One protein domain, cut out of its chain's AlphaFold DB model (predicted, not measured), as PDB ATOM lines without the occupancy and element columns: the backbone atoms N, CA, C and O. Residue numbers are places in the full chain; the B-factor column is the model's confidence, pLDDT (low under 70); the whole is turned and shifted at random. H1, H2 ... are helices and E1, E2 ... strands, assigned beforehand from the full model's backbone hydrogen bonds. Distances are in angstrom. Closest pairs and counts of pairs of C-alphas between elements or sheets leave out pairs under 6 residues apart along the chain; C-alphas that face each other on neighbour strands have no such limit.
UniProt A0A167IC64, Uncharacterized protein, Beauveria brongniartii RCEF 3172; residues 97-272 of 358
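What this domain is: This is residues 97 to 272 of the 358 residues of an uncharacterized protein of Beauveria brongniartii RCEF 3172 (UniProt A0A167IC64). A twisted antiparallel sheet of four strands is the core, with two long strands, E2 and E5, side by side along most of the length and the shorter E4 and E3 beside the first part of E5. H2 packs slantwise over one face of the sheet, the short H3, H4 and H5 follow it as a chain of small turns, and H6 sits beside the last part of E5. E1, H1 and a long loop, residues 114 to 150, lie beyond the E2 edge, where residues 112 to 117 stick out. The printed part has 176 residues, with six named helices and five named strands in the order E1 H1 E2 H2 H3 H4 H5 E3 E4 E5 H6, the sheet order E2 E5 E4 E3, and a mixed class, helices holding 45 residues and strands 43. It is compact, with a radius of gyration of the C-alphas of 17.4 A, yet elongated, spanning 54 by 34 by 33 A.

How they stand to each other: E1, residues 100 to 103, pairs with no named strand and meets H1, residues 104 to 113, only through their link. H1 is only just not on the sheet, with 4 pairs of C-alphas within 10 A. After it, residues 122 to 123 pair antiparallel with residues 138 to 139. E2, residues 151 to 162, is an edge strand, antiparallel to E5, residues 243 to 255, at 163 degrees between directions; N 156 and O 250 are 2.8 A apart, within hydrogen-bond range. H2, residues 170 to 184, is on the sheet at a height over the sheet of 9.2 A, two layers with the helix on one face. It lies over E5 and only just over E4, residues 228 to 235, on which 3 of its C-alphas fall, and runs slantwise to the strands, at 49 degrees to E5 on the local plane. The closest C-alphas of H2 and E5 are those of Val 174 and Leu 246, 7.0 A apart. H3, residues 191 to 194, only grazes the sheet with residues 191 to 193. H4, residues 197 to 201, is not on the sheet, and is close to but not clearly touching H2, the closest C-alphas being those of Thr 179 and Phe 200 at 6.8 A. H5, residues 203 to 209, only grazes the sheet with residues 203 to 207. E3, residues 218 to 223, is the other edge strand; E3, E4 and E5 form a meander, each strand the antiparallel neighbour of the one before, with hairpins E3 and E4, and E4 and E5. N 221 and O 230 are 2.9 A apart, and N 231 and O 247 are 2.8 A apart. H6, residues 265 to 268, stands at the sheet's level, its local plane fitted to only just enough C-alphas, 6; the closest C-alphas of H6 and E5 are those of Trp 267 and Val 254, 5.6 A apart. In H1, H2, H4 and H5 every O i to N i+4 pair is within hydrogen-bond range; H3 and H6 are too short for such a pair.

Where its parts are: E1 begins at C-alpha 100, (164.865, 184.998, 138.974). From first to last C-alpha, H1 measures 14.3 A, E2 35.3 A, H2 20.9 A, E3 16.8 A, E4 20.9 A and E5 37.5 A. E5 ends at C-alpha 255, (179.628, 183.988, 122.906), and H6 ends at C-alpha 268, (168.684, 183.204, 121.257).

The domain as a whole: The C-alphas of Ser 167 and Lys 259 are the two farthest apart, 56.0 A. The printed part has no cut; the link from H1 to E2, 37 residues, is long. The mean pLDDT of the printed part is 70.4, with 77 residues under 70, among them residues 135 to 152 and 195 to 222.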
ATOM      1  N   CYS A  97     164.553 180.547 137.632       85.12
ATOM      2  CA  CYS A  97     163.459 180.063 138.460       85.12
ATOM      3  C   CYS A  97     162.258 181.009 138.298       85.12
ATOM      4  O   CYS A  97     162.412 182.085 137.719       85.12
ATOM      5  N   PRO A  98     161.068 180.684 138.830       84.12
ATOM      6  CA  PRO A  98     159.897 181.558 138.720       84.12
ATOM      7  C   PRO A  98     160.107 183.011 139.187       84.12
ATOM      8  O   PRO A  98     159.355 183.884 138.768       84.12
ATOM      9  N   HIS A  99     161.123 183.267 140.017       87.50
ATOM     10  CA  HIS A  99     161.402 184.570 140.622       87.50
ATOM     11  C   HIS A  99     162.715 185.216 140.154       87.50
ATOM     12  O   HIS A  99     163.038 186.322 140.580       87.50
ATOM     13  N   THR A 100     163.521 184.530 139.339       87.06
ATOM     14  CA  THR A 100     164.865 184.998 138.974       87.06
ATOM     15  C   THR A 100     165.137 184.744 137.502       87.06
ATOM     16  O   THR A 100     164.909 183.654 136.971       87.06
ATOM     17  N   THR A 101     165.662 185.771 136.844       90.62
ATOM     18  CA  THR A 101     165.998 185.780 135.424       90.62
ATOM     19  C   THR A 101     167.446 186.203 135.227       90.62
ATOM     20  O   THR A 101     168.021 186.863 136.088       90.62
ATOM     21  N   LEU A 102     168.019 185.849 134.080       87.25
ATOM     22  CA  LEU A 102     169.367 186.233 133.679       87.25
ATOM     23  C   LEU A 102     169.333 186.876 132.293       87.25
ATOM     24  O   LEU A 102     169.008 186.209 131.309       87.25
ATOM     25  N   SER A 103     169.665 188.160 132.210       91.12
ATOM     26  CA  SER A 103     169.848 188.891 130.951       91.12
ATOM     27  C   SER A 103     171.315 188.897 130.512       91.12
ATOM     28  O   SER A 103     172.215 188.569 131.290       91.12
ATOM     29  N   LEU A 104     171.589 189.330 129.273       86.81
ATOM     30  CA  LEU A 104     172.971 189.614 128.860       86.81
ATOM     31  C   LEU A 104     173.634 190.647 129.764       86.81
ATOM     32  O   LEU A 104     174.781 190.466 130.145       86.81
ATOM     33  N   LYS A 105     172.907 191.702 130.139       87.75
ATOM     34  CA  LYS A 105     173.436 192.759 131.001       87.75
ATOM     35  C   LYS A 105     173.888 192.211 132.357       87.75
ATOM     36  O   LYS A 105     174.922 192.631 132.862       87.75
ATOM     37  N   ASP A 106     173.150 191.258 132.923       86.50
ATOM     38  CA  ASP A 106     173.523 190.621 134.192       86.50
ATOM     39  C   ASP A 106     174.816 189.815 134.053       86.50
ATOM     40  O   ASP A 106     175.687 189.884 134.918       86.50
ATOM     41  N   MET A 107     174.973 189.100 132.938       80.44
ATOM     42  CA  MET A 107     176.211 188.379 132.634       80.44
ATOM     43  C   MET A 107     177.379 189.338 132.396       80.44
ATOM     44  O   MET A 107     178.481 189.095 132.874       80.44
ATOM     45  N   ASP A 108     177.145 190.457 131.716       81.31
ATOM     46  CA  ASP A 108     178.162 191.477 131.476       81.31
ATOM     47  C   ASP A 108     178.638 192.099 132.794       81.31
ATOM     48  O   ASP A 108     179.841 192.185 133.038       81.31
ATOM     49  N   ASN A 109     177.701 192.456 133.675       84.06
ATOM     50  CA  ASN A 109     178.004 192.951 135.015       84.06
ATOM     51  C   ASN A 109     178.798 191.920 135.819       84.06
ATOM     52  O   ASN A 109     179.776 192.269 136.473       84.06
ATOM     53  N   PHE A 110     178.408 190.647 135.741       76.12
ATOM     54  CA  PHE A 110     179.112 189.568 136.421       76.12
ATOM     55  C   PHE A 110     180.580 189.470 135.977       76.12
ATOM     56  O   PHE A 110     181.467 189.328 136.816       76.12
ATOM     57  N   LEU A 111     180.848 189.596 134.675       74.25
ATOM     58  CA  LEU A 111     182.210 189.576 134.133       74.25
ATOM     59  C   LEU A 111     183.027 190.796 134.564       74.25
ATOM     60  O   LEU A 111     184.197 190.654 134.905       74.25
ATOM     61  N   VAL A 112     182.416 191.984 134.576       81.19
ATOM     62  CA  VAL A 112     183.080 193.221 135.022       81.19
ATOM     63  C   VAL A 112     183.458 193.147 136.498       81.19
ATOM     64  O   VAL A 112     184.533 193.601 136.875       81.19
ATOM     65  N   MET A 113     182.606 192.549 137.335       79.12
ATOM     66  CA  MET A 113     182.886 192.381 138.763       79.12
ATOM     67  C   MET A 113     183.992 191.355 139.038       79.12
ATOM     68  O   MET A 113     184.532 191.322 140.147       79.12
ATOM     69  N   HIS A 114     184.321 190.497 138.066       72.75
ATOM     70  CA  HIS A 114     185.218 189.353 138.245       72.75
ATOM     71  C   HIS A 114     186.243 189.207 137.100       72.75
ATOM     72  O   HIS A 114     186.281 188.163 136.448       72.75
ATOM     73  N   PRO A 115     187.092 190.224 136.857       70.00
ATOM     74  CA  PRO A 115     187.971 190.267 135.687       70.00
ATOM     75  C   PRO A 115     189.170 189.302 135.740       70.00
ATOM     76  O   PRO A 115     189.734 189.009 134.691       70.00
ATOM     77  N   GLU A 116     189.565 188.810 136.923       61.34
ATOM     78  CA  GLU A 116     190.896 188.203 137.142       61.34
ATOM     79  C   GLU A 116     190.908 186.743 137.634       61.34
ATOM     80  O   GLU A 116     191.974 186.211 137.932       61.34
ATOM     81  N   GLU A 117     189.769 186.045 137.709       55.25
ATOM     82  CA  GLU A 117     189.762 184.654 138.191       55.25
ATOM     83  C   GLU A 117     189.404 183.634 137.113       55.25
ATOM     84  O   GLU A 117     188.245 183.300 136.859       55.25
ATOM     85  N   ASP A 118     190.468 183.082 136.550       58.12
ATOM     86  CA  ASP A 118     190.496 181.868 135.757       58.12
ATOM     87  C   ASP A 118     189.860 180.684 136.539       58.12
ATOM     88  O   ASP A 118     190.333 180.247 137.589       58.12
ATOM     89  N   TYR A 119     188.760 180.146 135.998       54.34
ATOM     90  CA  TYR A 119     188.183 178.812 136.275       54.34
ATOM     91  C   TYR A 119     187.322 178.553 137.524       54.34
ATOM     92  O   TYR A 119     186.852 177.421 137.675       54.34
ATOM     93  N   LYS A 120     187.042 179.509 138.416       59.31
ATOM     94  CA  LYS A 120     186.225 179.169 139.602       59.31
ATOM     95  C   LYS A 120     184.721 179.155 139.302       59.31
ATOM     96  O   LYS A 120     184.150 180.150 138.860       59.31
ATOM     97  N   ARG A 121     184.064 178.023 139.615       62.84
ATOM     98  CA  ARG A 121     182.603 177.944 139.797       62.84
ATOM     99  C   ARG A 121     182.179 179.050 140.749       62.84
ATOM    100  O   ARG A 121     182.709 179.145 141.854       62.84
ATOM    101  N   ARG A 122     181.211 179.855 140.333       66.19
ATOM    102  CA  ARG A 122     180.630 180.885 141.183       66.19
ATOM    103  C   ARG A 122     179.136 180.646 141.287       66.19
ATOM    104  O   ARG A 122     178.467 180.289 140.320       66.19
ATOM    105  N   SER A 123     178.624 180.786 142.495       65.88
ATOM    106  CA  SER A 123     177.196 180.642 142.741       65.88
ATOM    107  C   SER A 123     176.529 181.969 142.418       65.88
ATOM    108  O   SER A 123     177.018 183.022 142.830       65.88
ATOM    109  N   VAL A 124     175.430 181.932 141.668       69.56
ATOM    110  CA  VAL A 124     174.537 183.096 141.618       69.56
ATOM    111  C   VAL A 124     173.944 183.227 143.021       69.56
ATOM    112  O   VAL A 124     173.774 182.202 143.693       69.56
ATOM    113  N   PRO A 125     173.625 184.442 143.497       71.88
ATOM    114  CA  PRO A 125     172.850 184.577 144.718       71.88
ATOM    115  C   PRO A 125     171.625 183.648 144.691       71.88
ATOM    116  O   PRO A 125     170.983 183.521 143.639       71.88
ATOM    117  N   PRO A 126     171.310 182.964 145.805       73.25
ATOM    118  CA  PRO A 126     170.119 182.133 145.877       73.25
ATOM    119  C   PRO A 126     168.878 182.977 145.576       73.25
ATOM    120  O   PRO A 126     168.861 184.190 145.791       73.25
ATOM    121  N   CYS A 127     167.828 182.323 145.076       81.25
ATOM    122  CA  CYS A 127     166.544 182.982 144.873       81.25
ATOM    123  C   CYS A 127     166.094 183.634 146.197       81.25
ATOM    124  O   CYS A 127     165.994 182.923 147.195       81.25
ATOM    125  N   PRO A 128     165.788 184.947 146.222       81.88
ATOM    126  CA  PRO A 128     165.450 185.653 147.460       81.88
ATOM    127  C   PRO A 128     164.076 185.259 148.023       81.88
ATOM    128  O   PRO A 128     163.741 185.614 149.147       81.88
ATOM    129  N   HIS A 129     163.262 184.551 147.238       84.00
ATOM    130  CA  HIS A 129     161.963 184.051 147.668       84.00
ATOM    131  C   HIS A 129     162.089 182.658 148.281       84.00
ATOM    132  O   HIS A 129     162.446 181.710 147.581       84.00
ATOM    133  N   GLU A 130     161.711 182.528 149.551       80.06
ATOM    134  CA  GLU A 130     161.521 181.243 150.218       80.06
ATOM    135  C   GLU A 130     160.019 180.922 150.362       80.06
ATOM    136  O   GLU A 130     159.259 181.789 150.800       80.06
ATOM    137  N   PRO A 131     159.566 179.698 150.014       82.12
ATOM    138  CA  PRO A 131     160.325 178.605 149.397       82.12
ATOM    139  C   PRO A 131     160.449 178.756 147.864       82.12
ATOM    140  O   PRO A 131     159.464 178.990 147.163       82.12
ATOM    141  N   CYS A 132     161.654 178.545 147.318       83.62
ATOM    142  CA  CYS A 132     161.874 178.401 145.875       83.62
ATOM    143  C   CYS A 132     162.167 176.944 145.514       83.62
ATOM    144  O   CYS A 132     162.950 176.268 146.173       83.62
ATOM    145  N   VAL A 133     161.589 176.485 144.404       77.50
ATOM    146  CA  VAL A 133     161.845 175.155 143.831       77.50
ATOM    147  C   VAL A 133     163.260 174.980 143.279       77.50
ATOM    148  O   VAL A 133     163.704 173.850 143.090       77.50
ATOM    149  N   SER A 134     163.966 176.080 143.016       73.50
ATOM    150  CA  SER A 134     165.335 176.072 142.511       73.50
ATOM    151  C   SER A 134     166.323 176.298 143.647       73.50
ATOM    152  O   SER A 134     166.702 177.431 143.938       73.50
ATOM    153  N   LEU A 135     166.741 175.209 144.289       65.19
ATOM    154  CA  LEU A 135     167.824 175.238 145.272       65.19
ATOM    155  C   LEU A 135     169.190 175.188 144.569       65.19
ATOM    156  O   LEU A 135     169.316 174.549 143.526       65.19
ATOM    157  N   ASN A 136     170.212 175.802 145.181       63.78
ATOM    158  CA  ASN A 136     171.626 175.733 144.771       63.78
ATOM    159  C   ASN A 136     171.922 176.242 143.356       63.78
ATOM    160  O   ASN A 136     172.615 175.589 142.578       63.78
ATOM    161  N   LEU A 137     171.436 177.441 143.043       66.56
ATOM    162  CA  LEU A 137     171.714 178.070 141.765       66.56
ATOM    163  C   LEU A 137     173.212 178.369 141.587       66.56
ATOM    164  O   LEU A 137     173.761 179.305 142.168       66.56
ATOM    165  N   GLN A 138     173.872 177.598 140.730       65.75
ATOM    166  CA  GLN A 138     175.267 177.826 140.353       65.75
ATOM    167  C   GLN A 138     175.339 178.388 138.941       65.75
ATOM    168  O   GLN A 138     174.662 177.847 138.077       65.75
ATOM    169  N   ALA A 139     176.157 179.431 138.726       63.53
ATOM    170  CA  ALA A 139     176.549 179.956 137.418       63.53
ATOM    171  C   ALA A 139     178.034 179.703 137.187       63.53
ATOM    172  O   ALA A 139     178.905 180.494 137.545       63.53
ATOM    173  N   GLU A 140     178.342 178.573 136.565       66.69
ATOM    174  CA  GLU A 140     179.726 178.275 136.225       66.69
ATOM    175  C   GLU A 140     180.107 178.948 134.909       66.69
ATOM    176  O   GLU A 140     179.642 178.528 133.855       66.69
ATOM    177  N   TYR A 141     180.988 179.948 134.959       64.31
ATOM    178  CA  TYR A 141     181.581 180.540 133.764       64.31
ATOM    179  C   TYR A 141     182.770 179.698 133.321       64.31
ATOM    180  O   TYR A 141     183.863 179.788 133.871       64.31
ATOM    181  N   ARG A 142     182.556 178.854 132.308       64.25
ATOM    182  CA  ARG A 142     183.650 178.089 131.698       64.25
ATOM    183  C   ARG A 142     184.239 178.855 130.527       64.25
ATOM    184  O   ARG A 142     183.612 178.927 129.469       64.25
ATOM    185  N   TRP A 143     185.453 179.364 130.705       62.22
ATOM    186  CA  TRP A 143     186.311 179.744 129.592       62.22
ATOM    187  C   TRP A 143     187.000 178.487 129.058       62.22
ATOM    188  O   TRP A 143     187.582 177.717 129.821       62.22
ATOM    189  N   ASN A 144     186.890 178.233 127.753       61.72
ATOM    190  CA  ASN A 144     187.571 177.113 127.106       61.72
ATOM    191  C   ASN A 144     188.746 177.648 126.272       61.72
ATOM    192  O   ASN A 144     188.563 177.900 125.077       61.72
ATOM    193  N   PRO A 145     189.938 177.827 126.873       57.09
ATOM    194  CA  PRO A 145     191.099 178.380 126.173       57.09
ATOM    195  C   PRO A 145     191.524 177.556 124.960       57.09
ATOM    196  O   PRO A 145     191.998 178.109 123.975       57.09
ATOM    197  N   ILE A 146     191.368 176.233 125.041       59.00
ATOM    198  CA  ILE A 146     192.034 175.303 124.126       59.00
ATOM    199  C   ILE A 146     191.220 175.096 122.851       59.00
ATOM    200  O   ILE A 146     191.784 175.042 121.764       59.00
ATOM    201  N   SER A 147     189.894 174.976 122.958       61.50
ATOM    202  CA  SER A 147     189.064 174.638 121.792       61.50
ATOM    203  C   SER A 147     188.244 175.805 121.250       61.50
ATOM    204  O   SER A 147     187.918 175.791 120.063       61.50
ATOM    205  N   LYS A 148     187.870 176.789 122.089       64.19
ATOM    206  CA  LYS A 148     186.958 177.892 121.722       64.19
ATOM    207  C   LYS A 148     187.231 179.161 122.545       64.19
ATOM    208  O   LYS A 148     186.414 179.508 123.408       64.19
ATOM    209  N   PRO A 149     188.350 179.862 122.289       62.34
ATOM    210  CA  PRO A 149     188.643 181.127 122.954       62.34
ATOM    211  C   PRO A 149     187.484 182.117 122.761       62.34
ATOM    212  O   PRO A 149     186.989 182.308 121.652       62.34
ATOM    213  N   GLY A 150     187.021 182.714 123.862       65.00
ATOM    214  CA  GLY A 150     185.931 183.699 123.860       65.00
ATOM    215  C   GLY A 150     184.517 183.118 123.989       65.00
ATOM    216  O   GLY A 150     183.565 183.880 124.154       65.00
ATOM    217  N   GLN A 151     184.355 181.790 123.981       69.25
ATOM    218  CA  GLN A 151     183.073 181.195 124.342       69.25
ATOM    219  C   GLN A 151     182.933 181.156 125.865       69.25
ATOM    220  O   GLN A 151     183.761 180.565 126.557       69.25
ATOM    221  N   GLN A 152     181.835 181.715 126.366       69.94
ATOM    222  CA  GLN A 152     181.411 181.556 127.745       69.94
ATOM    223  C   GLN A 152     180.140 180.713 127.803       69.94
ATOM    224  O   GLN A 152     179.358 180.580 126.856       69.94
ATOM    225  N   SER A 153     179.958 180.038 128.922       73.75
ATOM    226  CA  SER A 153     178.727 179.316 129.213       73.75
ATOM    227  C   SER A 153     178.335 179.674 130.623       73.75
ATOM    228  O   SER A 153     179.215 179.751 131.466       73.75
ATOM    229  N   VAL A 154     177.047 179.872 130.856       73.94
ATOM    230  CA  VAL A 154     176.452 179.916 132.181       73.94
ATOM    231  C   VAL A 154     175.690 178.616 132.347       73.94
ATOM    232  O   VAL A 154     174.746 178.327 131.613       73.94
ATOM    233  N   TYR A 155     176.151 177.787 133.267       76.25
ATOM    234  CA  TYR A 155     175.380 176.639 133.725       76.25
ATOM    235  C   TYR A 155     174.376 177.163 134.739       76.25
ATOM    236  O   TYR A 155     174.713 178.064 135.478       76.25
ATOM    237  N   ILE A 156     173.149 176.675 134.726       76.19
ATOM    238  CA  ILE A 156     172.112 177.006 135.700       76.19
ATOM    239  C   ILE A 156     171.685 175.667 136.265       76.19
ATOM    240  O   ILE A 156     171.057 174.901 135.543       76.19
ATOM    241  N   GLU A 157     172.057 175.360 137.502       80.81
ATOM    242  CA  GLU A 157     171.613 174.144 138.192       80.81
ATOM    243  C   GLU A 157     170.472 174.479 139.158       80.81
ATOM    244  O   GLU A 157     170.464 175.533 139.792       80.81
ATOM    245  N   TRP A 158     169.492 173.588 139.251       81.31
ATOM    246  CA  TRP A 158     168.446 173.622 140.258       81.31
ATOM    247  C   TRP A 158     168.198 172.215 140.791       81.31
ATOM    248  O   TRP A 158     168.358 171.228 140.075       81.31
ATOM    249  N   SER A 159     167.774 172.109 142.045       82.44
ATOM    250  CA  SER A 159     167.352 170.831 142.621       82.44
ATOM    251  C   SER A 159     166.102 170.979 143.476       82.44
ATOM    252  O   SER A 159     165.969 171.978 144.182       82.44
ATOM    253  N   THR A 160     165.246 169.960 143.474       83.06
ATOM    254  CA  THR A 160     164.110 169.820 144.391       83.06
ATOM    255  C   THR A 160     164.154 168.456 145.080       83.06
ATOM    256  O   THR A 160     164.636 167.473 144.511       83.06
ATOM    257  N   GLU A 161     163.683 168.392 146.324       85.00
ATOM    258  CA  GLU A 161     163.579 167.131 147.057       85.00
ATOM    259  C   GLU A 161     162.341 166.346 146.598       85.00
ATOM    260  O   GLU A 161     161.258 166.907 146.399       85.00
ATOM    261  N   ILE A 162     162.508 165.034 146.444       84.00
ATOM    262  CA  ILE A 162     161.420 164.074 146.277       84.00
ATOM    263  C   ILE A 162     161.220 163.418 147.640       84.00
ATOM    264  O   ILE A 162     162.163 162.891 148.231       84.00
ATOM    265  N   LYS A 163     159.990 163.475 148.157       82.62
ATOM    266  CA  LYS A 163     159.636 162.740 149.375       82.62
ATOM    267  C   LYS A 163     159.698 161.253 149.041       82.62
ATOM    268  O   LYS A 163     158.893 160.801 148.235       82.62
ATOM    269  N   SER A 164     160.661 160.544 149.621       77.88
ATOM    270  CA  SER A 164     160.830 159.116 149.385       77.88
ATOM    271  C   SER A 164     159.665 158.337 149.991       77.88
ATOM    272  O   SER A 164     159.332 158.479 151.167       77.88
ATOM    273  N   ASP A 165     159.042 157.514 149.158       83.62
ATOM    274  CA  ASP A 165     158.088 156.485 149.547       83.62
ATOM    275  C   ASP A 165     158.674 155.126 149.162       83.62
ATOM    276  O   ASP A 165     158.681 154.743 147.993       83.62
ATOM    277  N   ASN A 166     159.178 154.388 150.151       82.50
ATOM    278  CA  ASN A 166     159.817 153.089 149.924       82.50
ATOM    279  C   ASN A 166     158.847 152.019 149.386       82.50
ATOM    280  O   ASN A 166     159.296 150.944 148.997       82.50
ATOM    281  N   SER A 167     157.534 152.275 149.385       86.81
ATOM    282  CA  SER A 167     156.538 151.355 148.823       86.81
ATOM    283  C   SER A 167     156.359 151.496 147.309       86.81
ATOM    284  O   SER A 167     155.720 150.647 146.685       86.81
ATOM    285  N   ARG A 168     156.918 152.552 146.708       85.25
ATOM    286  CA  ARG A 168     156.767 152.870 145.287       85.25
ATOM    287  C   ARG A 168     158.103 152.790 144.570       85.25
ATOM    288  O   ARG A 168     159.136 153.156 145.125       85.25
ATOM    289  N   ASP A 169     158.070 152.392 143.302       82.69
ATOM    290  CA  ASP A 169     159.245 152.482 142.441       82.69
ATOM    291  C   ASP A 169     159.737 153.938 142.388       82.69
ATOM    292  O   ASP A 169     158.952 154.883 142.239       82.69
ATOM    293  N   TRP A 170     161.041 154.145 142.568       78.00
ATOM    294  CA  TRP A 170     161.608 155.492 142.629       78.00
ATOM    295  C   TRP A 170     161.436 156.241 141.302       78.00
ATOM    296  O   TRP A 170     161.325 157.470 141.309       78.00
ATOM    297  N   ARG A 171     161.362 155.527 140.164       75.69
ATOM    298  CA  ARG A 171     161.149 156.142 138.849       75.69
ATOM    299  C   ARG A 171     159.752 156.734 138.762       75.69
ATOM    300  O   ARG A 171     159.612 157.845 138.262       75.69
ATOM    301  N   ASP A 172     158.741 156.061 139.304       81.19
ATOM    302  CA  ASP A 172     157.372 156.589 139.338       81.19
ATOM    303  C   ASP A 172     157.291 157.875 140.168       81.19
ATOM    304  O   ASP A 172     156.669 158.851 139.749       81.19
ATOM    305  N   GLN A 173     157.971 157.912 141.317       84.00
ATOM    306  CA  GLN A 173     158.050 159.109 142.168       84.00
ATOM    307  C   GLN A 173     158.745 160.271 141.444       84.00
ATOM    308  O   GLN A 173     158.324 161.428 141.521       84.00
ATOM    309  N   VAL A 174     159.799 159.957 140.695       79.69
ATOM    310  CA  VAL A 174     160.528 160.889 139.836       79.69
ATOM    311  C   VAL A 174     159.639 161.455 138.722       79.69
ATOM    312  O   VAL A 174     159.611 162.673 138.518       79.69
ATOM    313  N   VAL A 175     158.908 160.595 138.008       79.12
ATOM    314  CA  VAL A 175     158.003 160.983 136.916       79.12
ATOM    315  C   VAL A 175     156.882 161.866 137.446       79.12
ATOM    316  O   VAL A 175     156.579 162.905 136.853       79.12
ATOM    317  N   GLU A 176     156.304 161.500 138.589       84.19
ATOM    318  CA  GLU A 176     155.282 162.290 139.270       84.19
ATOM    319  C   GLU A 176     155.816 163.679 139.637       84.19
ATOM    320  O   GLU A 176     155.193 164.685 139.288       84.19
ATOM    321  N   LYS A 177     157.011 163.761 140.244       86.25
ATOM    322  CA  LYS A 177     157.608 165.052 140.609       86.25
ATOM    323  C   LYS A 177     157.931 165.909 139.389       86.25
ATOM    324  O   LYS A 177     157.672 167.112 139.400       86.25
ATOM    325  N   ALA A 178     158.480 165.320 138.329       81.75
ATOM    326  CA  ALA A 178     158.748 166.039 137.086       81.75
ATOM    327  C   ALA A 178     157.451 166.584 136.468       81.75
ATOM    328  O   ALA A 178     157.404 167.744 136.058       81.75
ATOM    329  N   THR A 179     156.382 165.784 136.468       81.88
ATOM    330  CA  THR A 179     155.056 166.187 135.980       81.88
ATOM    331  C   THR A 179     154.476 167.333 136.811       81.88
ATOM    332  O   THR A 179     153.994 168.322 136.254       81.88
ATOM    333  N   GLU A 180     154.576 167.248 138.142       87.25
ATOM    334  CA  GLU A 180     154.193 168.318 139.066       87.25
ATOM    335  C   GLU A 180     154.954 169.617 138.755       87.25
ATOM    336  O   GLU A 180     154.338 170.674 138.613       87.25
ATOM    337  N   LEU A 181     156.281 169.548 138.597       85.56
ATOM    338  CA  LEU A 181     157.106 170.713 138.277       85.56
ATOM    339  C   LEU A 181     156.757 171.321 136.920       85.56
ATOM    340  O   LEU A 181     156.709 172.541 136.812       85.56
ATOM    341  N   VAL A 182     156.508 170.520 135.883       82.75
ATOM    342  CA  VAL A 182     156.102 171.045 134.568       82.75
ATOM    343  C   VAL A 182     154.770 171.777 134.670       82.75
ATOM    344  O   VAL A 182     154.612 172.849 134.088       82.75
ATOM    345  N   LYS A 183     153.827 171.226 135.439       84.25
ATOM    346  CA  LYS A 183     152.507 171.822 135.644       84.25
ATOM    347  C   LYS A 183     152.577 173.124 136.447       84.25
ATOM    348  O   LYS A 183     151.980 174.117 136.046       84.25
ATOM    349  N   ASN A 184     153.301 173.121 137.564       87.06
ATOM    350  CA  ASN A 184     153.300 174.224 138.530       87.06
ATOM    351  C   ASN A 184     154.391 175.269 138.247       87.06
ATOM    352  O   ASN A 184     154.241 176.446 138.572       87.06
ATOM    353  N   HIS A 185     155.489 174.854 137.622       88.00
ATOM    354  CA  HIS A 185     156.669 175.673 137.352       88.00
ATOM    355  C   HIS A 185     157.200 175.452 135.926       88.00
ATOM    356  O   HIS A 185     158.393 175.186 135.741       88.00
ATOM    357  N   PRO A 186     156.364 175.627 134.881       84.88
ATOM    358  CA  PRO A 186     156.756 175.350 133.499       84.88
ATOM    359  C   PRO A 186     158.009 176.124 133.075       84.88
ATOM    360  O   PRO A 186     158.778 175.650 132.248       84.88
ATOM    361  N   LYS A 187     158.268 177.298 133.668       83.81
ATOM    362  CA  LYS A 187     159.439 178.135 133.370       83.81
ATOM    363  C   LYS A 187     160.794 177.555 133.813       83.81
ATOM    364  O   LYS A 187     161.815 178.098 133.411       83.81
ATOM    365  N   LEU A 188     160.824 176.466 134.586       80.88
ATOM    366  CA  LEU A 188     162.064 175.717 134.865       80.88
ATOM    367  C   LEU A 188     162.581 174.947 133.642       80.88
ATOM    368  O   LEU A 188     163.741 174.530 133.582       80.88
ATOM    369  N   PHE A 189     161.707 174.741 132.663       80.69
ATOM    370  CA  PHE A 189     161.958 173.949 131.477       80.69
ATOM    371  C   PHE A 189     162.130 174.878 130.276       80.69
ATOM    372  O   PHE A 189     161.420 175.879 130.144       80.69
ATOM    373  N   CYS A 190     163.071 174.565 129.383       77.06
ATOM    374  CA  CYS A 190     163.307 175.400 128.215       77.06
ATOM    375  C   CYS A 190     162.078 175.372 127.296       77.06
ATOM    376  O   CYS A 190     161.295 174.415 127.311       77.06
ATOM    377  N   PRO A 191     161.896 176.404 126.462       72.69
ATOM    378  CA  PRO A 191     160.716 176.537 125.617       72.69
ATOM    379  C   PRO A 191     160.376 175.292 124.782       72.69
ATOM    380  O   PRO A 191     159.203 174.952 124.668       72.69
ATOM    381  N   HIS A 192     161.379 174.573 124.260       71.38
ATOM    382  CA  HIS A 192     161.180 173.340 123.482       71.38
ATOM    383  C   HIS A 192     160.542 172.217 124.297       71.38
ATOM    384  O   HIS A 192     159.717 171.462 123.793       71.38
ATOM    385  N   ILE A 193     160.945 172.118 125.560       70.50
ATOM    386  CA  ILE A 193     160.442 171.136 126.505       70.50
ATOM    387  C   ILE A 193     158.987 171.491 126.869       70.50
ATOM    388  O   ILE A 193     158.110 170.633 126.825       70.50
ATOM    389  N   ARG A 194     158.689 172.779 127.100       73.94
ATOM    390  CA  ARG A 194     157.323 173.269 127.383       73.94
ATOM    391  C   ARG A 194     156.357 173.138 126.207       73.94
ATOM    392  O   ARG A 194     155.180 172.882 126.421       73.94
ATOM    393  N   ALA A 195     156.837 173.360 124.984       62.81
ATOM    394  CA  ALA A 195     156.015 173.369 123.770       62.81
ATOM    395  C   ALA A 195     155.496 171.979 123.383       62.81
ATOM    396  O   ALA A 195     154.607 171.864 122.540       62.81
ATOM    397  N   VAL A 196     156.015 170.920 124.012       58.69
ATOM    398  CA  VAL A 196     155.543 169.556 123.794       58.69
ATOM    399  C   VAL A 196     155.132 168.918 125.128       58.69
ATOM    400  O   VAL A 196     155.776 167.971 125.569       58.69
ATOM    401  N   PRO A 197     154.042 169.368 125.781       49.00
ATOM    402  CA  PRO A 197     153.570 168.746 127.023       49.00
ATOM    403  C   PRO A 197     153.266 167.249 126.856       49.00
ATOM    404  O   PRO A 197     153.453 166.473 127.784       49.00
ATOM    405  N   ALA A 198     152.882 166.818 125.647       45.81
ATOM    406  CA  ALA A 198     152.683 165.408 125.311       45.81
ATOM    407  C   ALA A 198     153.961 164.556 125.463       45.81
ATOM    408  O   ALA A 198     153.865 163.383 125.794       45.81
ATOM    409  N   ARG A 199     155.161 165.144 125.309       47.81
ATOM    410  CA  ARG A 199     156.436 164.471 125.622       47.81
ATOM    411  C   ARG A 199     156.601 164.220 127.122       47.81
ATOM    412  O   ARG A 199     157.295 163.286 127.490       47.81
ATOM    413  N   PHE A 200     155.943 165.005 127.978       46.19
ATOM    414  CA  PHE A 200     155.900 164.735 129.418       46.19
ATOM    415  C   PHE A 200     154.820 163.739 129.817       46.19
ATOM    416  O   PHE A 200     155.042 162.918 130.701       46.19
ATOM    417  N   GLY A 201     153.669 163.782 129.139       41.47
ATOM    418  CA  GLY A 201     152.622 162.768 129.299       41.47
ATOM    419  C   GLY A 201     153.116 161.353 128.985       41.47
ATOM    420  O   GLY A 201     152.538 160.389 129.470       41.47
ATOM    421  N   ASP A 202     154.219 161.247 128.239       48.22
ATOM    422  CA  ASP A 202     154.914 160.005 127.944       48.22
ATOM    423  C   ASP A 202     156.406 160.070 128.327       48.22
ATOM    424  O   ASP A 202     157.281 159.616 127.587       48.22
ATOM    425  N   ILE A 203     156.727 160.624 129.513       51.12
ATOM    426  CA  ILE A 203     158.071 160.445 130.104       51.12
ATOM    427  C   ILE A 203     158.430 158.954 130.093       51.12
ATOM    428  O   ILE A 203     159.572 158.608 129.817       51.12
ATOM    429  N   SER A 204     157.450 158.067 130.296       45.62
ATOM    430  CA  SER A 204     157.606 156.620 130.169       45.62
ATOM    431  C   SER A 204     158.216 156.162 128.843       45.62
ATOM    432  O   SER A 204     159.056 155.262 128.875       45.62
ATOM    433  N   SER A 205     157.848 156.731 127.690       42.41
ATOM    434  CA  SER A 205     158.455 156.365 126.404       42.41
ATOM    435  C   SER A 205     159.763 157.085 126.136       42.41
ATOM    436  O   SER A 205     160.640 156.495 125.513       42.41
ATOM    437  N   ILE A 206     159.957 158.307 126.643       46.72
ATOM    438  CA  ILE A 206     161.261 158.987 126.573       46.72
ATOM    439  C   ILE A 206     162.304 158.197 127.367       46.72
ATOM    440  O   ILE A 206     163.401 157.955 126.862       46.72
ATOM    441  N   VAL A 207     161.921 157.718 128.555       47.50
ATOM    442  CA  VAL A 207     162.706 156.791 129.380       47.50
ATOM    443  C   VAL A 207     163.013 155.499 128.620       47.50
ATOM    444  O   VAL A 207     164.104 154.959 128.755       47.50
ATOM    445  N   ARG A 208     162.091 154.998 127.793       43.41
ATOM    446  CA  ARG A 208     162.286 153.728 127.075       43.41
ATOM    447  C   ARG A 208     163.048 153.853 125.751       43.41
ATOM    448  O   ARG A 208     163.739 152.908 125.391       43.41
ATOM    449  N   ASN A 209     162.944 154.973 125.028       38.56
ATOM    450  CA  ASN A 209     163.276 155.016 123.595       38.56
ATOM    451  C   ASN A 209     164.418 155.966 123.186       38.56
ATOM    452  O   ASN A 209     164.852 155.887 122.037       38.56
ATOM    453  N   GLN A 210     164.908 156.877 124.042       44.28
ATOM    454  CA  GLN A 210     165.944 157.860 123.640       44.28
ATOM    455  C   GLN A 210     167.131 158.015 124.609       44.28
ATOM    456  O   GLN A 210     167.886 158.984 124.514       44.28
ATOM    457  N   LEU A 211     167.348 157.058 125.511       44.50
ATOM    458  CA  LEU A 211     168.439 157.115 126.486       44.50
ATOM    459  C   LEU A 211     169.719 156.452 125.989       44.50
ATOM    460  O   LEU A 211     169.698 155.350 125.453       44.50
ATOM    461  N   THR A 212     170.851 157.122 126.215       41.03
ATOM    462  CA  THR A 212     172.177 156.640 125.799       41.03
ATOM    463  C   THR A 212     173.056 156.135 126.940       41.03
ATOM    464  O   THR A 212     174.082 155.528 126.648       41.03
ATOM    465  N   CYS A 213     172.680 156.277 128.216       39.88
ATOM    466  CA  CYS A 213     173.467 155.716 129.323       39.88
ATOM    467  C   CYS A 213     172.563 155.268 130.480       39.88
ATOM    468  O   CYS A 213     172.086 156.093 131.250       39.88
ATOM    469  N   ILE A 214     172.352 153.956 130.607       44.47
ATOM    470  CA  ILE A 214     171.826 153.323 131.821       44.47
ATOM    471  C   ILE A 214     173.053 152.938 132.650       44.47
ATOM    472  O   ILE A 214     173.663 151.896 132.430       44.47
ATOM    473  N   HIS A 215     173.469 153.817 133.553       49.88
ATOM    474  CA  HIS A 215     174.077 153.350 134.795       49.88
ATOM    475  C   HIS A 215     172.924 153.310 135.796       49.88
ATOM    476  O   HIS A 215     172.163 154.274 135.843       49.88
ATOM    477  N   ASP A 216     172.755 152.206 136.526       57.09
ATOM    478  CA  ASP A 216     171.515 151.819 137.230       57.09
ATOM    479  C   ASP A 216     170.917 152.857 138.212       57.09
ATOM    480  O   ASP A 216     169.781 152.702 138.655       57.09
ATOM    481  N   GLU A 217     171.625 153.954 138.487       62.09
ATOM    482  CA  GLU A 217     171.296 154.975 139.489       62.09
ATOM    483  C   GLU A 217     171.047 156.379 138.899       62.09
ATOM    484  O   GLU A 217     170.807 157.324 139.651       62.09
ATOM    485  N   LYS A 218     171.133 156.551 137.567       64.19
ATOM    486  CA  LYS A 218     170.988 157.867 136.916       64.19
ATOM    487  C   LYS A 218     170.083 157.833 135.697       64.19
ATOM    488  O   LYS A 218     170.265 157.027 134.788       64.19
ATOM    489  N   PHE A 219     169.145 158.772 135.646       66.44
ATOM    490  CA  PHE A 219     168.329 159.047 134.463       66.44
ATOM    491  C   PHE A 219     168.650 160.463 133.952       66.44
ATOM    492  O   PHE A 219     168.915 161.365 134.748       66.44
ATOM    493  N   GLU A 220     168.685 160.659 132.629       69.50
ATOM    494  CA  GLU A 220     168.965 161.955 131.994       69.50
ATOM    495  C   GLU A 220     167.954 162.233 130.879       69.50
ATOM    496  O   GLU A 220     167.784 161.440 129.957       69.50
ATOM    497  N   MET A 221     167.317 163.402 130.926       68.75
ATOM    498  CA  MET A 221     166.451 163.900 129.861       68.75
ATOM    499  C   MET A 221     167.016 165.202 129.306       68.75
ATOM    500  O   MET A 221     167.004 166.228 129.983       68.75
ATOM    501  N   GLY A 222     167.493 165.166 128.062       69.12
ATOM    502  CA  GLY A 222     168.140 166.295 127.399       69.12
ATOM    503  C   GLY A 222     167.297 166.956 126.308       69.12
ATOM    504  O   GLY A 222     166.546 166.311 125.580       69.12
ATOM    505  N   CYS A 223     167.487 168.258 126.125       72.81
ATOM    506  CA  CYS A 223     167.095 169.001 124.940       72.81
ATOM    507  C   CYS A 223     168.358 169.515 124.236       72.81
ATOM    508  O   CYS A 223     168.931 170.540 124.616       72.81
ATOM    509  N   PHE A 224     168.777 168.813 123.177       67.62
ATOM    510  CA  PHE A 224     169.986 169.119 122.388       67.62
ATOM    511  C   PHE A 224     170.015 170.547 121.831       67.62
ATOM    512  O   PHE A 224     171.072 171.145 121.633       67.62
ATOM    513  N   SER A 225     168.832 171.093 121.604       66.50
ATOM    514  CA  SER A 225     168.553 172.408 121.055       66.50
ATOM    515  C   SER A 225     168.957 173.574 121.943       66.50
ATOM    516  O   SER A 225     169.572 174.541 121.490       66.50
ATOM    517  N   CYS A 226     168.559 173.488 123.213       67.00
ATOM    518  CA  CYS A 226     168.814 174.507 124.219       67.00
ATOM    519  C   CYS A 226     170.003 174.116 125.114       67.00
ATOM    520  O   CYS A 226     170.412 174.932 125.932       67.00
ATOM    521  N   ASP A 227     170.589 172.920 124.916       71.38
ATOM    522  CA  ASP A 227     171.629 172.329 125.773       71.38
ATOM    523  C   ASP A 227     171.159 172.320 127.239       71.38
ATOM    524  O   ASP A 227     171.863 172.758 128.145       71.38
ATOM    525  N   GLN A 228     169.907 171.905 127.460       73.94
ATOM    526  CA  GLN A 228     169.346 171.666 128.791       73.94
ATOM    527  C   GLN A 228     169.300 170.167 129.040       73.94
ATOM    528  O   GLN A 228     168.949 169.426 128.126       73.94
ATOM    529  N   ALA A 229     169.587 169.735 130.260       75.50
ATOM    530  CA  ALA A 229     169.381 168.358 130.668       75.50
ATOM    531  C   ALA A 229     168.847 168.276 132.105       75.50
ATOM    532  O   ALA A 229     169.156 169.098 132.963       75.50
ATOM    533  N   ILE A 230     167.985 167.301 132.358       73.44
ATOM    534  CA  ILE A 230     167.383 167.036 133.663       73.44
ATOM    535  C   ILE A 230     167.928 165.703 134.142       73.44
ATOM    536  O   ILE A 230     167.851 164.725 133.404       73.44
ATOM    537  N   TYR A 231     168.483 165.697 135.351       76.00
ATOM    538  CA  TYR A 231     169.155 164.558 135.959       76.00
ATOM    539  C   TYR A 231     168.370 164.087 137.157       76.00
ATOM    540  O   TYR A 231     167.894 164.857 137.994       76.00
ATOM    541  N   PHE A 232     168.299 162.784 137.266       71.38
ATOM    542  CA  PHE A 232     167.652 162.130 138.371       71.38
ATOM    543  C   PHE A 232     168.755 161.330 139.032       71.38
ATOM    544  O   PHE A 232     169.226 160.353 138.456       71.38
ATOM    545  N   ASP A 233     169.210 161.827 140.178       67.81
ATOM    546  CA  ASP A 233     170.283 161.220 140.953       67.81
ATOM    547  C   ASP A 233     169.703 160.814 142.312       67.81
ATOM    548  O   ASP A 233     169.175 161.653 143.054       67.81
ATOM    549  N   GLU A 234     169.830 159.538 142.667       64.00
ATOM    550  CA  GLU A 234     169.638 159.108 144.048       64.00
ATOM    551  C   GLU A 234     170.821 159.632 144.880       64.00
ATOM    552  O   GLU A 234     171.978 159.301 144.630       64.00
ATOM    553  N   VAL A 235     170.557 160.540 145.824       61.03
ATOM    554  CA  VAL A 235     171.616 161.138 146.647       61.03
ATOM    555  C   VAL A 235     171.741 160.317 147.927       61.03
ATOM    556  O   VAL A 235     170.979 160.520 148.868       61.03
ATOM    557  N   ASP A 236     172.711 159.402 147.924       54.38
ATOM    558  CA  ASP A 236     173.137 158.547 149.041       54.38
ATOM    559  C   ASP A 236     172.022 157.704 149.685       54.38
ATOM    560  O   ASP A 236     171.417 158.061 150.700       54.38
ATOM    561  N   SER A 237     171.825 156.503 149.140       50.44
ATOM    562  CA  SER A 237     170.923 155.480 149.682       50.44
ATOM    563  C   SER A 237     171.408 154.845 150.997       50.44
ATOM    564  O   SER A 237     170.618 154.209 151.690       50.44
ATOM    565  N   GLN A 238     172.677 155.023 151.397       49.06
ATOM    566  CA  GLN A 238     173.289 154.119 152.386       49.06
ATOM    567  C   GLN A 238     173.455 154.634 153.826       49.06
ATOM    568  O   GLN A 238     173.759 153.816 154.690       49.06
ATOM    569  N   ALA A 239     173.233 155.918 154.150       46.53
ATOM    570  CA  ALA A 239     173.574 156.411 155.502       46.53
ATOM    571  C   ALA A 239     172.440 157.025 156.344       46.53
ATOM    572  O   ALA A 239     172.513 156.926 157.561       46.53
ATOM    573  N   ASN A 240     171.403 157.654 155.770       50.09
ATOM    574  CA  ASN A 240     170.455 158.473 156.561       50.09
ATOM    575  C   ASN A 240     169.027 158.541 155.976       50.09
ATOM    576  O   ASN A 240     168.451 159.621 155.848       50.09
ATOM    577  N   GLY A 241     168.442 157.399 155.602       57.16
ATOM    578  CA  GLY A 241     167.037 157.353 155.164       57.16
ATOM    579  C   GLY A 241     166.771 157.949 153.776       57.16
ATOM    580  O   GLY A 241     165.711 158.534 153.583       57.16
ATOM    581  N   GLY A 242     167.734 157.814 152.851       59.62
ATOM    582  CA  GLY A 242     167.621 158.046 151.402       59.62
ATOM    583  C   GLY A 242     166.785 159.259 150.983       59.62
ATOM    584  O   GLY A 242     165.566 159.163 150.827       59.62
ATOM    585  N   ARG A 243     167.428 160.408 150.743       67.81
ATOM    586  CA  ARG A 243     166.745 161.554 150.122       67.81
ATOM    587  C   ARG A 243     166.901 161.481 148.612       67.81
ATOM    588  O   ARG A 243     167.983 161.715 148.077       67.81
ATOM    589  N   ILE A 244     165.800 161.238 147.917       73.12
ATOM    590  CA  ILE A 244     165.770 161.313 146.459       73.12
ATOM    591  C   ILE A 244     165.761 162.799 146.065       73.12
ATOM    592  O   ILE A 244     164.984 163.595 146.604       73.12
ATOM    593  N   ARG A 245     166.631 163.208 145.134       76.19
ATOM    594  CA  ARG A 245     166.626 164.574 144.592       76.19
ATOM    595  C   ARG A 245     166.422 164.550 143.090       76.19
ATOM    596  O   ARG A 245     167.106 163.846 142.357       76.19
ATOM    597  N   LEU A 246     165.530 165.414 142.635       78.56
ATOM    598  CA  LEU A 246     165.422 165.760 141.230       78.56
ATOM    599  C   LEU A 246     166.314 166.968 140.966       78.56
ATOM    600  O   LEU A 246     166.129 168.011 141.599       78.56
ATOM    601  N   ARG A 247     167.270 166.840 140.045       77.75
ATOM    602  CA  ARG A 247     168.138 167.938 139.617       77.75
ATOM    603  C   ARG A 247     167.839 168.310 138.172       77.75
ATOM    604  O   ARG A 247     167.558 167.474 137.325       77.75
ATOM    605  N   GLY A 248     167.934 169.582 137.850       74.44
ATOM    606  CA  GLY A 248     167.958 170.043 136.474       74.44
ATOM    607  C   GLY A 248     169.160 170.932 136.272       74.44
ATOM    608  O   GLY A 248     169.495 171.719 137.151       74.44
ATOM    609  N   TRP A 249     169.793 170.848 135.105       78.06
ATOM    610  CA  TRP A 249     170.676 171.915 134.671       78.06
ATOM    611  C   TRP A 249     170.353 172.414 133.275       78.06
ATOM    612  O   TRP A 249     169.918 171.697 132.379       78.06
ATOM    613  N   ARG A 250     170.580 173.703 133.076       75.56
ATOM    614  CA  ARG A 250     170.400 174.394 131.809       75.56
ATOM    615  C   ARG A 250     171.700 175.096 131.468       75.56
ATOM    616  O   ARG A 250     172.147 175.945 132.232       75.56
ATOM    617  N   ARG A 251     172.336 174.749 130.346       77.81
ATOM    618  CA  ARG A 251     173.545 175.452 129.902       77.81
ATOM    619  C   ARG A 251     173.168 176.508 128.890       77.81
ATOM    620  O   ARG A 251     172.882 176.238 127.729       77.81
ATOM    621  N   VAL A 252     173.278 177.743 129.326       76.06
ATOM    622  CA  VAL A 252     173.126 178.915 128.486       76.06
ATOM    623  C   VAL A 252     174.493 179.260 127.915       76.06
ATOM    624  O   VAL A 252     175.405 179.653 128.632       76.06
ATOM    625  N   ARG A 253     174.676 179.082 126.607       74.56
ATOM    626  CA  ARG A 253     175.943 179.421 125.943       74.56
ATOM    627  C   ARG A 253     175.889 180.836 125.391       74.56
ATOM    628  O   ARG A 253     175.071 181.121 124.514       74.56
ATOM    629  N   VAL A 254     176.819 181.669 125.846       71.81
ATOM    630  CA  VAL A 254     176.975 183.054 125.407       71.81
ATOM    631  C   VAL A 254     178.354 183.219 124.808       71.81
ATOM    632  O   VAL A 254     179.377 182.971 125.435       71.81
ATOM    633  N   ASP A 255     178.382 183.624 123.552       69.62
ATOM    634  CA  ASP A 255     179.628 183.988 122.906       69.62
ATOM    635  C   ASP A 255     179.938 185.449 123.252       69.62
ATOM    636  O   ASP A 255     179.224 186.357 122.815       69.62
ATOM    637  N   THR A 256     180.938 185.656 124.111       65.25
ATOM    638  CA  THR A 256     181.364 186.989 124.564       65.25
ATOM    639  C   THR A 256     182.567 187.509 123.797       65.25
ATOM    640  O   THR A 256     182.779 188.720 123.759       65.25
ATOM    641  N   GLY A 257     183.328 186.620 123.157       57.47
ATOM    642  CA  GLY A 257     184.475 186.973 122.326       57.47
ATOM    643  C   GLY A 257     184.107 187.333 120.890       57.47
ATOM    644  O   GLY A 257     184.880 188.015 120.216       57.47
ATOM    645  N   SER A 258     182.943 186.911 120.385       59.06
ATOM    646  CA  SER A 258     182.559 187.282 119.028       59.06
ATOM    647  C   SER A 258     181.903 188.651 118.954       59.06
ATOM    648  O   SER A 258     181.110 189.080 119.792       59.06
ATOM    649  N   LYS A 259     182.119 189.293 117.804       56.19
ATOM    650  CA  LYS A 259     181.329 190.444 117.370       56.19
ATOM    651  C   LYS A 259     179.808 190.138 117.379       56.19
ATOM    652  O   LYS A 259     179.027 191.064 117.226       56.19
ATOM    653  N   MET A 260     179.365 188.875 117.509       58.28
ATOM    654  CA  MET A 260     177.955 188.448 117.522       58.28
ATOM    655  C   MET A 260     177.316 188.406 118.919       58.28
ATOM    656  O   MET A 260     176.271 187.765 119.064       58.28
ATOM    657  N   ARG A 261     177.907 189.059 119.930       67.50
ATOM    658  CA  ARG A 261     177.361 189.116 121.295       67.50
ATOM    659  C   ARG A 261     175.860 189.429 121.278       67.50
ATOM    660  O   ARG A 261     175.405 190.353 120.606       67.50
ATOM    661  N   GLY A 262     175.086 188.582 121.951       64.38
ATOM    662  CA  GLY A 262     173.627 188.658 122.018       64.38
ATOM    663  C   GLY A 262     172.857 188.172 120.795       64.38
ATOM    664  O   GLY A 262     171.664 187.929 120.884       64.38
ATOM    665  N   CYS A 263     173.500 187.922 119.663       73.19
ATOM    666  CA  CYS A 263     172.851 187.288 118.514       73.19
ATOM    667  C   CYS A 263     173.390 185.886 118.235       73.19
ATOM    668  O   CYS A 263     173.060 185.286 117.219       73.19
ATOM    669  N   HIS A 264     174.206 185.341 119.134       80.50
ATOM    670  CA  HIS A 264     174.621 183.953 119.048       80.50
ATOM    671  C   HIS A 264     173.397 183.032 119.175       80.50
ATOM    672  O   HIS A 264     172.616 183.146 120.119       80.50
ATOM    673  N   TRP A 265     173.230 182.100 118.237       77.38
ATOM    674  CA  TRP A 265     172.015 181.285 118.134       77.38
ATOM    675  C   TRP A 265     171.711 180.478 119.405       77.38
ATOM    676  O   TRP A 265     170.547 180.328 119.751       77.38
ATOM    677  N   LYS A 266     172.735 180.014 120.141       79.00
ATOM    678  CA  LYS A 266     172.530 179.285 121.410       79.00
ATOM    679  C   LYS A 266     172.021 180.165 122.542       79.00
ATOM    680  O   LYS A 266     171.395 179.659 123.466       79.00
ATOM    681  N   TRP A 267     172.335 181.458 122.498       84.38
ATOM    682  CA  TRP A 267     171.757 182.417 123.427       84.38
ATOM    683  C   TRP A 267     170.300 182.657 123.041       84.38
ATOM    684  O   TRP A 267     169.417 182.428 123.854       84.38
ATOM    685  N   LEU A 268     170.039 182.976 121.768       84.88
ATOM    686  CA  LEU A 268     168.684 183.204 121.257       84.88
ATOM    687  C   LEU A 268     167.742 182.010 121.490       84.88
ATOM    688  O   LEU A 268     166.594 182.220 121.861       84.88
ATOM    689  N   SER A 269     168.226 180.771 121.347       80.44
ATOM    690  CA  SER A 269     167.437 179.555 121.609       80.44
ATOM    691  C   SER A 269     167.141 179.309 123.094       80.44
ATOM    692  O   SER A 269     166.341 178.436 123.432       80.44
ATOM    693  N   ASN A 270     167.798 180.057 123.984       82.31
ATOM    694  CA  ASN A 270     167.587 180.012 125.423       82.31
ATOM    695  C   ASN A 270     166.746 181.184 125.949       82.31
ATOM    696  O   ASN A 270     166.221 181.086 127.057       82.31
ATOM    697  N   ILE A 271     166.585 182.269 125.196       87.56
ATOM    698  CA  ILE A 271     165.780 183.406 125.648       87.56
ATOM    699  C   ILE A 271     164.309 182.997 125.751       87.56
ATOM    700  O   ILE A 271     163.766 182.302 124.891       87.56
ATOM    701  N   GLU A 272     163.648 183.452 126.809       88.25
ATOM    702  CA  GLU A 272     162.224 183.226 127.003       88.25
ATOM    703  C   GLU A 272     161.398 184.044 126.001       88.25
ATOM    704  O   GLU A 272     161.556 185.263 125.968       88.25
TER     705      GLU A 272